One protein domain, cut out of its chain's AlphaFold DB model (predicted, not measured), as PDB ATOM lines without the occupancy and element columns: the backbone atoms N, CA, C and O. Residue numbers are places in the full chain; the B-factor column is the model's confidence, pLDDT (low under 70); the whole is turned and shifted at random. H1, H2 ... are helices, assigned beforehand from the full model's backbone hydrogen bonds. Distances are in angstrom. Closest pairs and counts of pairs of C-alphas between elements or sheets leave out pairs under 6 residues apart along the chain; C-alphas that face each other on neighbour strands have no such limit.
ATOM      1  N   LYS A   3     -58.650 -21.694  27.489       90.00
ATOM      2  CA  LYS A   3     -59.786 -21.630  28.422       90.00
ATOM      3  C   LYS A   3     -59.786 -20.298  29.162       90.00
ATOM      4  O   LYS A   3     -60.816 -19.629  29.201       90.00
ATOM      5  N   THR A   4     -58.625 -19.891  29.669       87.25
ATOM      6  CA  THR A   4     -58.450 -18.594  30.335       87.25
ATOM      7  C   THR A   4     -58.806 -17.435  29.399       87.25
ATOM      8  O   THR A   4     -59.591 -16.570  29.774       87.25
ATOM      9  N   ALA A   5     -58.330 -17.461  28.148       86.19
ATOM     10  CA  ALA A   5     -58.643 -16.425  27.160       86.19
ATOM     11  C   ALA A   5     -60.153 -16.311  26.875       86.19
ATOM     12  O   ALA A   5     -60.703 -15.212  26.862       86.19
ATOM     13  N   LYS A   6     -60.849 -17.446  26.715       87.19
ATOM     14  CA  LYS A   6     -62.311 -17.461  26.535       87.19
ATOM     15  C   LYS A   6     -63.046 -16.880  27.742       87.19
ATOM     16  O   LYS A   6     -63.989 -16.119  27.560       87.19
ATOM     17  N   MET A   7     -62.615 -17.207  28.962       86.69
ATOM     18  CA  MET A   7     -63.217 -16.649  30.178       86.69
ATOM     19  C   MET A   7     -63.030 -15.132  30.270       86.69
ATOM     20  O   MET A   7     -63.985 -14.425  30.572       86.69
ATOM     21  N   ILE A   8     -61.836 -14.629  29.952       87.25
ATOM     22  CA  ILE A   8     -61.535 -13.191  29.936       87.25
ATOM     23  C   ILE A   8     -62.480 -12.439  28.985       87.25
ATOM     24  O   ILE A   8     -63.060 -11.423  29.371       87.25
ATOM     25  N   LEU A   9     -62.693 -12.971  27.775       85.50
ATOM     26  CA  LEU A   9     -63.619 -12.389  26.797       85.50
ATOM     27  C   LEU A   9     -65.073 -12.403  27.291       85.50
ATOM     28  O   LEU A   9     -65.776 -11.411  27.138       85.50
ATOM     29  N   LEU A  10     -65.512 -13.500  27.917       86.00
ATOM     30  CA  LEU A  10     -66.878 -13.634  28.436       86.00
ATOM     31  C   LEU A  10     -67.177 -12.669  29.587       86.00
ATOM     32  O   LEU A  10     -68.290 -12.162  29.686       86.00
ATOM     33  N   VAL A  11     -66.199 -12.412  30.460       89.00
ATOM     34  CA  VAL A  11     -66.361 -11.464  31.572       89.00
ATOM     35  C   VAL A  11     -66.483 -10.023  31.059       89.00
ATOM     36  O   VAL A  11     -67.124  -9.203  31.715       89.00
ATOM     37  N   GLY A  12     -65.886  -9.704  29.903       80.69
ATOM     38  CA  GLY A  12     -66.042  -8.410  29.226       80.69
ATOM     39  C   GLY A  12     -65.439  -7.213  29.971       80.69
ATOM     40  O   GLY A  12     -65.757  -6.070  29.661       80.69
ATOM     41  N   LYS A  13     -64.583  -7.453  30.973       85.12
ATOM     42  CA  LYS A  13     -63.929  -6.411  31.795       85.12
ATOM     43  C   LYS A  13     -62.421  -6.329  31.567       85.12
ATOM     44  O   LYS A  13     -61.683  -5.866  32.434       85.12
ATOM     45  N   SER A  14     -61.950  -6.826  30.433       86.38
ATOM     46  CA  SER A  14     -60.527  -6.901  30.126       86.38
ATOM     47  C   SER A  14     -60.253  -6.335  28.749       86.38
ATOM     48  O   SER A  14     -61.026  -6.542  27.818       86.38
ATOM     49  N   PHE A  15     -59.126  -5.646  28.644       88.38
ATOM     50  CA  PHE A  15     -58.618  -5.085  27.405       88.38
ATOM     51  C   PHE A  15     -57.339  -5.813  27.017       88.38
ATOM     52  O   PHE A  15     -56.621  -6.329  27.879       88.38
ATOM     53  N   TRP A  16     -57.054  -5.849  25.719       89.25
ATOM     54  CA  TRP A  16     -55.739  -6.253  25.246       89.25
ATOM     55  C   TRP A  16     -54.728  -5.166  25.606       89.25
ATOM     56  O   TRP A  16     -55.009  -3.975  25.478       89.25
ATOM     57  N   ASN A  17     -53.556  -5.581  26.072       90.81
ATOM     58  CA  ASN A  17     -52.444  -4.670  26.288       90.81
ATOM     59  C   ASN A  17     -51.753  -4.423  24.944       90.81
ATOM     60  O   ASN A  17     -51.229  -5.358  24.345       90.81
ATOM     61  N   SER A  18     -51.747  -3.173  24.485       88.25
ATOM     62  CA  SER A  18     -51.152  -2.802  23.199       88.25
ATOM     63  C   SER A  18     -49.621  -2.712  23.225       88.25
ATOM     64  O   SER A  18     -49.019  -2.402  22.200       88.25
ATOM     65  N   GLY A  19     -48.990  -2.883  24.394       89.69
ATOM     66  CA  GLY A  19     -47.549  -2.690  24.593       89.69
ATOM     67  C   GLY A  19     -47.110  -1.221  24.608       89.69
ATOM     68  O   GLY A  19     -45.915  -0.933  24.613       89.69
ATOM     69  N   MET A  20     -48.061  -0.281  24.610       91.75
ATOM     70  CA  MET A  20     -47.787   1.154  24.689       91.75
ATOM     71  C   MET A  20     -48.038   1.663  26.100       91.75
ATOM     72  O   MET A  20     -49.070   1.369  26.704       91.75
ATOM     73  N   PHE A  21     -47.121   2.489  26.595       94.06
ATOM     74  CA  PHE A  21     -47.203   3.039  27.937       94.06
ATOM     75  C   PHE A  21     -46.860   4.523  27.963       94.06
ATOM     76  O   PHE A  21     -46.038   5.005  27.185       94.06
ATOM     77  N   ALA A  22     -47.469   5.230  28.911       94.94
ATOM     78  CA  ALA A  22     -47.160   6.615  29.216       94.94
ATOM     79  C   ALA A  22     -47.077   6.795  30.735       94.94
ATOM     80  O   ALA A  22     -47.966   6.374  31.476       94.94
ATOM     81  N   TRP A  23     -46.007   7.434  31.199       95.06
ATOM     82  CA  TRP A  23     -45.761   7.722  32.611       95.06
ATOM     83  C   TRP A  23     -44.850   8.938  32.758       95.06
ATOM     84  O   TRP A  23     -44.172   9.355  31.818       95.06
ATOM     85  N   LYS A  24     -44.792   9.488  33.972       95.75
ATOM     86  CA  LYS A  24     -43.732  10.426  34.350       95.75
ATOM     87  C   LYS A  24     -42.433   9.657  34.594       95.75
ATOM     88  O   LYS A  24     -42.474   8.544  35.118       95.75
ATOM     89  N   ILE A  25     -41.295  10.276  34.276       95.00
ATOM     90  CA  ILE A  25     -39.959   9.688  34.488       95.00
ATOM     91  C   ILE A  25     -39.770   9.290  35.957       95.00
ATOM     92  O   ILE A  25     -39.414   8.155  36.247       95.00
ATOM     93  N   GLU A  26     -40.100  10.185  36.887       95.38
ATOM     94  CA  GLU A  26     -40.002   9.927  38.331       95.38
ATOM     95  C   GLU A  26     -40.805   8.690  38.758       95.38
ATOM     96  O   GLU A  26     -40.340   7.884  39.558       95.38
ATOM     97  N   THR A  27     -41.999   8.501  38.187       94.56
ATOM     98  CA  THR A  27     -42.869   7.365  38.514       94.56
ATOM     99  C   THR A  27     -42.270   6.045  38.048       94.56
ATOM    100  O   THR A  27     -42.275   5.078  38.807       94.56
ATOM    101  N   ILE A  28     -41.747   5.988  36.820       94.56
ATOM    102  CA  ILE A  28     -41.156   4.747  36.316       94.56
ATOM    103  C   ILE A  28     -39.826   4.436  37.009       94.56
ATOM    104  O   ILE A  28     -39.570   3.276  37.320       94.56
ATOM    105  N   VAL A  29     -39.014   5.453  37.321       94.75
ATOM    106  CA  VAL A  29     -37.769   5.279  38.085       94.75
ATOM    107  C   VAL A  29     -38.069   4.700  39.466       94.75
ATOM    108  O   VAL A  29     -37.447   3.708  39.838       94.75
ATOM    109  N   GLN A  30     -39.064   5.238  40.181       94.94
ATOM    110  CA  GLN A  30     -39.483   4.687  41.471       94.94
ATOM    111  C   GLN A  30     -39.948   3.230  41.341       94.94
ATOM    112  O   GLN A  30     -39.511   2.372  42.100       94.94
ATOM    113  N   ALA A  31     -40.761   2.909  40.331       95.12
ATOM    114  CA  ALA A  31     -41.222   1.537  40.120       95.12
ATOM    115  C   ALA A  31     -40.060   0.562  39.846       95.12
ATOM    116  O   ALA A  31     -40.062  -0.570  40.333       95.12
ATOM    117  N   TYR A  32     -39.042   0.992  39.095       95.12
ATOM    118  CA  TYR A  32     -37.823   0.210  38.905       95.12
ATOM    119  C   TYR A  32     -37.017   0.065  40.203       95.12
ATOM    120  O   TYR A  32     -36.492  -1.019  40.445       95.12
ATOM    121  N   GLN A  33     -36.940   1.092  41.051       95.06
ATOM    122  CA  GLN A  33     -36.303   0.982  42.371       95.06
ATOM    123  C   GLN A  33     -37.023  -0.046  43.254       95.06
ATOM    124  O   GLN A  33     -36.373  -0.910  43.843       95.06
ATOM    125  N   ASP A  34     -38.355  -0.006  43.275       94.62
ATOM    126  CA  ASP A  34     -39.181  -0.853  44.136       94.62
ATOM    127  C   ASP A  34     -39.209  -2.318  43.675       94.62
ATOM    128  O   ASP A  34     -39.250  -3.242  44.489       94.62
ATOM    129  N   HIS A  35     -39.219  -2.558  42.360       95.19
ATOM    130  CA  HIS A  35     -39.491  -3.889  41.808       95.19
ATOM    131  C   HIS A  35     -38.309  -4.536  41.092       95.19
ATOM    132  O   HIS A  35     -38.295  -5.762  40.943       95.19
ATOM    133  N   LEU A  36     -37.337  -3.745  40.634       95.50
ATOM    134  CA  LEU A  36     -36.188  -4.192  39.847       95.50
ATOM    135  C   LEU A  36     -34.906  -3.414  40.218       95.50
ATOM    136  O   LEU A  36     -34.239  -2.869  39.335       95.50
ATOM    137  N   PRO A  37     -34.484  -3.399  41.498       95.75
ATOM    138  CA  PRO A  37     -33.358  -2.576  41.960       95.75
ATOM    139  C   PRO A  37     -32.037  -2.880  41.235       95.75
ATOM    140  O   PRO A  37     -31.207  -1.996  41.035       95.75
ATOM    141  N   LYS A  38     -31.853  -4.122  40.763       95.88
ATOM    142  CA  LYS A  38     -30.703  -4.497  39.925       95.88
ATOM    143  C   LYS A  38     -30.652  -3.695  38.617       95.88
ATOM    144  O   LYS A  38     -29.566  -3.324  38.188       95.88
ATOM    145  N   VAL A  39     -31.803  -3.439  37.992       96.38
ATOM    146  CA  VAL A  39     -31.899  -2.648  36.754       96.38
ATOM    147  C   VAL A  39     -31.462  -1.213  37.031       96.38
ATOM    148  O   VAL A  39     -30.602  -0.715  36.315       96.38
ATOM    149  N   ILE A  40     -31.961  -0.590  38.105       96.31
ATOM    150  CA  ILE A  40     -31.542   0.765  38.507       96.31
ATOM    151  C   ILE A  40     -30.035   0.842  38.723       96.31
ATOM    152  O   ILE A  40     -29.383   1.687  38.124       96.31
ATOM    153  N   SER A  41     -29.464  -0.088  39.491       96.81
ATOM    154  CA  SER A  41     -28.023  -0.084  39.750       96.81
ATOM    155  C   SER A  41     -27.185  -0.209  38.469       96.81
ATOM    156  O   SER A  41     -26.127   0.407  38.354       96.81
ATOM    157  N   LEU A  42     -27.645  -0.987  37.483       97.44
ATOM    158  CA  LEU A  42     -26.974  -1.090  36.183       97.44
ATOM    159  C   LEU A  42     -27.132   0.192  35.355       97.44
ATOM    160  O   LEU A  42     -26.157   0.642  34.758       97.44
ATOM    161  N   LEU A  43     -28.322   0.799  35.347       95.50
ATOM    162  CA  LEU A  43     -28.571   2.069  34.659       95.50
ATOM    163  C   LEU A  43     -27.737   3.212  35.248       95.50
ATOM    164  O   LEU A  43     -27.206   4.018  34.492       95.50
ATOM    165  N   GLU A  44     -27.554   3.256  36.568       96.12
ATOM    166  CA  GLU A  44     -26.679   4.230  37.232       96.12
ATOM    167  C   GLU A  44     -25.220   4.075  36.785       96.12
ATOM    168  O   GLU A  44     -24.564   5.060  36.454       96.12
ATOM    169  N   ARG A  45     -24.710   2.838  36.697       96.88
ATOM    170  CA  ARG A  45     -23.348   2.577  36.191       96.88
ATOM    171  C   ARG A  45     -23.186   3.006  34.737       96.88
ATOM    172  O   ARG A  45     -22.179   3.623  34.399       96.88
ATOM    173  N   ILE A  46     -24.174   2.702  33.897       96.62
ATOM    174  CA  ILE A  46     -24.204   3.130  32.493       96.62
ATOM    175  C   ILE A  46     -24.211   4.659  32.403       96.62
ATOM    176  O   ILE A  46     -23.407   5.233  31.676       96.62
ATOM    177  N   SER A  47     -25.058   5.325  33.191       95.62
ATOM    178  CA  SER A  47     -25.128   6.785  33.225       95.62
ATOM    179  C   SER A  47     -23.804   7.412  33.659       95.62
ATOM    180  O   SER A  47     -23.395   8.412  33.075       95.62
ATOM    181  N   ASN A  48     -23.121   6.839  34.654       96.38
ATOM    182  CA  ASN A  48     -21.817   7.332  35.099       96.38
ATOM    183  C   ASN A  48     -20.763   7.196  33.995       96.38
ATOM    184  O   ASN A  48     -20.068   8.165  33.705       96.38
ATOM    185  N   LYS A  49     -20.713   6.047  33.309       96.31
ATOM    186  CA  LYS A  49     -19.841   5.867  32.140       96.31
ATOM    187  C   LYS A  49     -20.128   6.900  31.055       96.31
ATOM    188  O   LYS A  49     -19.203   7.521  30.548       96.31
ATOM    189  N   TRP A  50     -21.395   7.131  30.720       96.81
ATOM    190  CA  TRP A  50     -21.755   8.141  29.726       96.81
ATOM    191  C   TRP A  50     -21.352   9.557  30.133       96.81
ATOM    192  O   TRP A  50     -20.897  10.322  29.285       96.81
ATOM    193  N   ASN A  51     -21.464   9.896  31.417       96.56
ATOM    194  CA  ASN A  51     -21.012  11.188  31.933       96.56
ATOM    195  C   ASN A  51     -19.482  11.345  31.860       96.56
ATOM    196  O   ASN A  51     -18.997  12.452  31.645       96.56
ATOM    197  N   GLU A  52     -18.726  10.258  32.035       95.06
ATOM    198  CA  GLU A  52     -17.258  10.269  32.030       95.06
ATOM    199  C   GLU A  52     -16.658  10.212  30.619       95.06
ATOM    200  O   GLU A  52     -15.694  10.917  30.325       95.06
ATOM    201  N   THR A  53     -17.208   9.365  29.747       94.94
ATOM    202  CA  THR A  53     -16.596   9.015  28.454       94.94
ATOM    203  C   THR A  53     -17.460   9.360  27.242       94.94
ATOM    204  O   THR A  53     -17.036   9.135  26.112       94.94
ATOM    205  N   GLY A  54     -18.655   9.916  27.452       95.25
ATOM    206  CA  GLY A  54     -19.621  10.229  26.398       95.25
ATOM    207  C   GLY A  54     -20.593   9.085  26.100       95.25
ATOM    208  O   GLY A  54     -20.416   7.954  26.552       95.25
ATOM    209  N   ILE A  55     -21.641   9.387  25.328       92.81
ATOM    210  CA  ILE A  55     -22.754   8.464  25.026       92.81
ATOM    211  C   ILE A  55     -22.310   7.184  24.292       92.81
ATOM    212  O   ILE A  55     -22.957   6.147  24.413       92.81
ATOM    213  N   ASP A  56     -21.170   7.238  23.603       95.00
ATOM    214  CA  ASP A  56     -20.592   6.123  22.844       95.00
ATOM    215  C   ASP A  56     -19.747   5.168  23.711       95.00
ATOM    216  O   ASP A  56     -19.035   4.309  23.188       95.00
ATOM    217  N   ALA A  57     -19.794   5.312  25.040       95.19
ATOM    218  CA  ALA A  57     -19.113   4.416  25.970       95.19
ATOM    219  C   ALA A  57     -19.509   2.948  25.750       95.19
ATOM    220  O   ALA A  57     -20.686   2.629  25.566       95.19
ATOM    221  N   ASP A  58     -18.546   2.030  25.882       96.06
ATOM    222  CA  ASP A  58     -18.852   0.600  25.892       96.06
ATOM    223  C   ASP A  58     -19.578   0.200  27.191       96.06
ATOM    224  O   ASP A  58     -19.015   0.179  28.297       96.06
ATOM    225  N   ILE A  59     -20.857  -0.140  27.028       96.94
ATOM    226  CA  ILE A  59     -21.762  -0.599  28.087       96.94
ATOM    227  C   ILE A  59     -21.986  -2.115  28.058       96.94
ATOM    228  O   ILE A  59     -22.848  -2.620  28.776       96.94
ATOM    229  N   SER A  60     -21.253  -2.868  27.229       96.75
ATOM    230  CA  SER A  60     -21.490  -4.303  27.016       96.75
ATOM    231  C   SER A  60     -21.412  -5.107  28.316       96.75
ATOM    232  O   SER A  60     -22.203  -6.028  28.539       96.75
ATOM    233  N   ALA A  61     -20.495  -4.733  29.212       95.81
ATOM    234  CA  ALA A  61     -20.328  -5.380  30.509       95.81
ATOM    235  C   ALA A  61     -21.567  -5.219  31.408       95.81
ATOM    236  O   ALA A  61     -22.034  -6.199  31.991       95.81
ATOM    237  N   GLU A  62     -22.133  -4.015  31.510       96.56
ATOM    238  CA  GLU A  62     -23.356  -3.742  32.271       96.56
ATOM    239  C   GLU A  62     -24.584  -4.338  31.579       96.56
ATOM    240  O   GLU A  62     -25.416  -4.979  32.224       96.56
ATOM    241  N   TRP A  63     -24.669  -4.188  30.256       95.31
ATOM    242  CA  TRP A  63     -25.785  -4.673  29.452       95.31
ATOM    243  C   TRP A  63     -25.924  -6.196  29.513       95.31
ATOM    244  O   TRP A  63     -27.028  -6.709  29.675       95.31
ATOM    245  N   SER A  64     -24.810  -6.936  29.485       96.56
ATOM    246  CA  SER A  64     -24.819  -8.402  29.609       96.56
ATOM    247  C   SER A  64     -25.440  -8.908  30.921       96.56
ATOM    248  O   SER A  64     -25.901 -10.048  30.993       96.56
ATOM    249  N   GLN A  65     -25.487  -8.060  31.954       96.75
ATOM    250  CA  GLN A  65     -26.038  -8.383  33.270       96.75
ATOM    251  C   GLN A  65     -27.516  -7.997  33.422       96.75
ATOM    252  O   GLN A  65     -28.119  -8.359  34.446       96.75
ATOM    253  N   MET A  66     -28.097  -7.279  32.451       96.19
ATOM    254  CA  MET A  66     -29.506  -6.889  32.482       96.19
ATOM    255  C   MET A  66     -30.409  -8.129  32.497       96.19
ATOM    256  O   MET A  66     -30.226  -9.049  31.692       96.19
ATOM    257  N   PRO A  67     -31.403  -8.191  33.402       94.12
ATOM    258  CA  PRO A  67     -32.374  -9.271  33.384       94.12
ATOM    259  C   PRO A  67     -33.199  -9.228  32.094       94.12
ATOM    260  O   PRO A  67     -33.698  -8.181  31.688       94.12
ATOM    261  N   LYS A  68     -33.407 -10.397  31.480       93.44
ATOM    262  CA  LYS A  68     -34.329 -10.571  30.348       93.44
ATOM    263  C   LYS A  68     -35.766 -10.668  30.859       93.44
ATOM    264  O   LYS A  68     -36.352 -11.748  30.858       93.44
ATOM    265  N   LEU A  69     -36.297  -9.557  31.360       92.88
ATOM    266  CA  LEU A  69     -37.641  -9.488  31.926       92.88
ATOM    267  C   LEU A  69     -38.446  -8.378  31.234       92.88
ATOM    268  O   LEU A  69     -38.051  -7.217  31.328       92.88
ATOM    269  N   PRO A  70     -39.564  -8.706  30.562       93.25
ATOM    270  CA  PRO A  70     -40.456  -7.706  29.988       93.25
ATOM    271  C   PRO A  70     -40.993  -6.750  31.052       93.25
ATOM    272  O   PRO A  70     -41.282  -7.158  32.182       93.25
ATOM    273  N   ILE A  71     -41.170  -5.487  30.673       93.44
ATOM    274  CA  ILE A  71     -41.689  -4.443  31.562       93.44
ATOM    275  C   ILE A  71     -43.100  -4.762  32.066       93.44
ATOM    276  O   ILE A  71     -43.426  -4.441  33.207       93.44
ATOM    277  N   ASP A  72     -43.898  -5.465  31.260       93.75
ATOM    278  CA  ASP A  72     -45.238  -5.928  31.606       93.75
ATOM    279  C   ASP A  72     -45.232  -6.741  32.902       93.75
ATOM    280  O   ASP A  72     -45.966  -6.452  33.838       93.75
ATOM    281  N   ILE A  73     -44.312  -7.700  32.991       92.75
ATOM    282  CA  ILE A  73     -44.172  -8.607  34.134       92.75
ATOM    283  C   ILE A  73     -43.378  -7.931  35.258       92.75
ATOM    284  O   ILE A  73     -43.707  -8.022  36.441       92.75
ATOM    285  N   GLY A  74     -42.283  -7.262  34.892       93.75
ATOM    286  CA  GLY A  74     -41.337  -6.695  35.848       93.75
ATOM    287  C   GLY A  74     -41.899  -5.526  36.647       93.75
ATOM    288  O   GLY A  74     -41.593  -5.414  37.836       93.75
ATOM    289  N   ILE A  75     -42.732  -4.707  36.000       94.88
ATOM    290  CA  ILE A  75     -43.287  -3.463  36.529       94.88
ATOM    291  C   ILE A  75     -44.814  -3.475  36.448       94.88
ATOM    292  O   ILE A  75     -45.483  -3.325  37.471       94.88
ATOM    293  N   MET A  76     -45.385  -3.659  35.252       93.69
ATOM    294  CA  MET A  76     -46.804  -3.367  35.033       93.69
ATOM    295  C   MET A  76     -47.753  -4.332  35.720       93.69
ATOM    296  O   MET A  76     -48.858  -3.902  35.983       93.69
TER     297      MET A  76
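What this domain is: This is residues 3 to 76 of the 177 residues of the protein "Mannose-1-phosphate guanylyltransferase" of Candidatus Cloacimonetes bacterium (UniProt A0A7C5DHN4). A loose body of four helices has a long arm sticking out, residues 3 to 16, which holds H1. In the body H2 and H3 make a corner; beyond H3 the chain folds back through the short H4 to H5, which packs on H2. The arm adds to the length, for the body without the free stretches spans 38 by 22 by 18 A and the whole 55 by 25 by 21 A. The printed part has 74 residues with five named helices, H1 to H5 in order, and no named strand; its class is all helix. It is only just extended, close to loose, with a radius of gyration of the C-alphas of 17.3 A.

How they stand to each other: H1, residues 3 to 11, stands free and touches no helix. H2, residues 25 to 35, and H3, residues 37 to 53, touch at a steep tilt of 50 degrees, opposite ways; their closest C-alphas, of Gln 33 and Ile 40, are 6.1 A apart. H3 touches H2 with residues 39 to 40 alone. H4, residues 60 to 63, touches residues 42 to 46 of H3 alone, the closest C-alphas being those of Leu 42 and Glu 62, 6.0 A apart. H5, residues 71 to 76, touches H2 at a steep tilt of 60 degrees, opposite ways; the closest C-alphas, of Ala 31 and Ile 75, are 6.5 A apart. H3 and H5 are apart. In H1, H2, H3 and H5 every O i to N i+4 pair is within hydrogen-bond range; H4 is too short for such a pair.

Where its parts are: H1 begins at C-alpha 3, (-59.786, -21.630, 28.422), and measures 12.5 A from first to last C-alpha. H2 measures 15.4 A and H3 24.4 A, ending at C-alpha 53, (-16.596, 9.015, 28.454). H5 ends at C-alpha 76, (-46.804, -3.367, 35.033).

The domain as a whole: The C-alphas of Leu 10 and Glu 52, the two farthest apart, are 55.2 A apart. The link from H1 to H2 is long, with 13 residues. The printed part has no cut, and no printed residue has a pLDDT under 70.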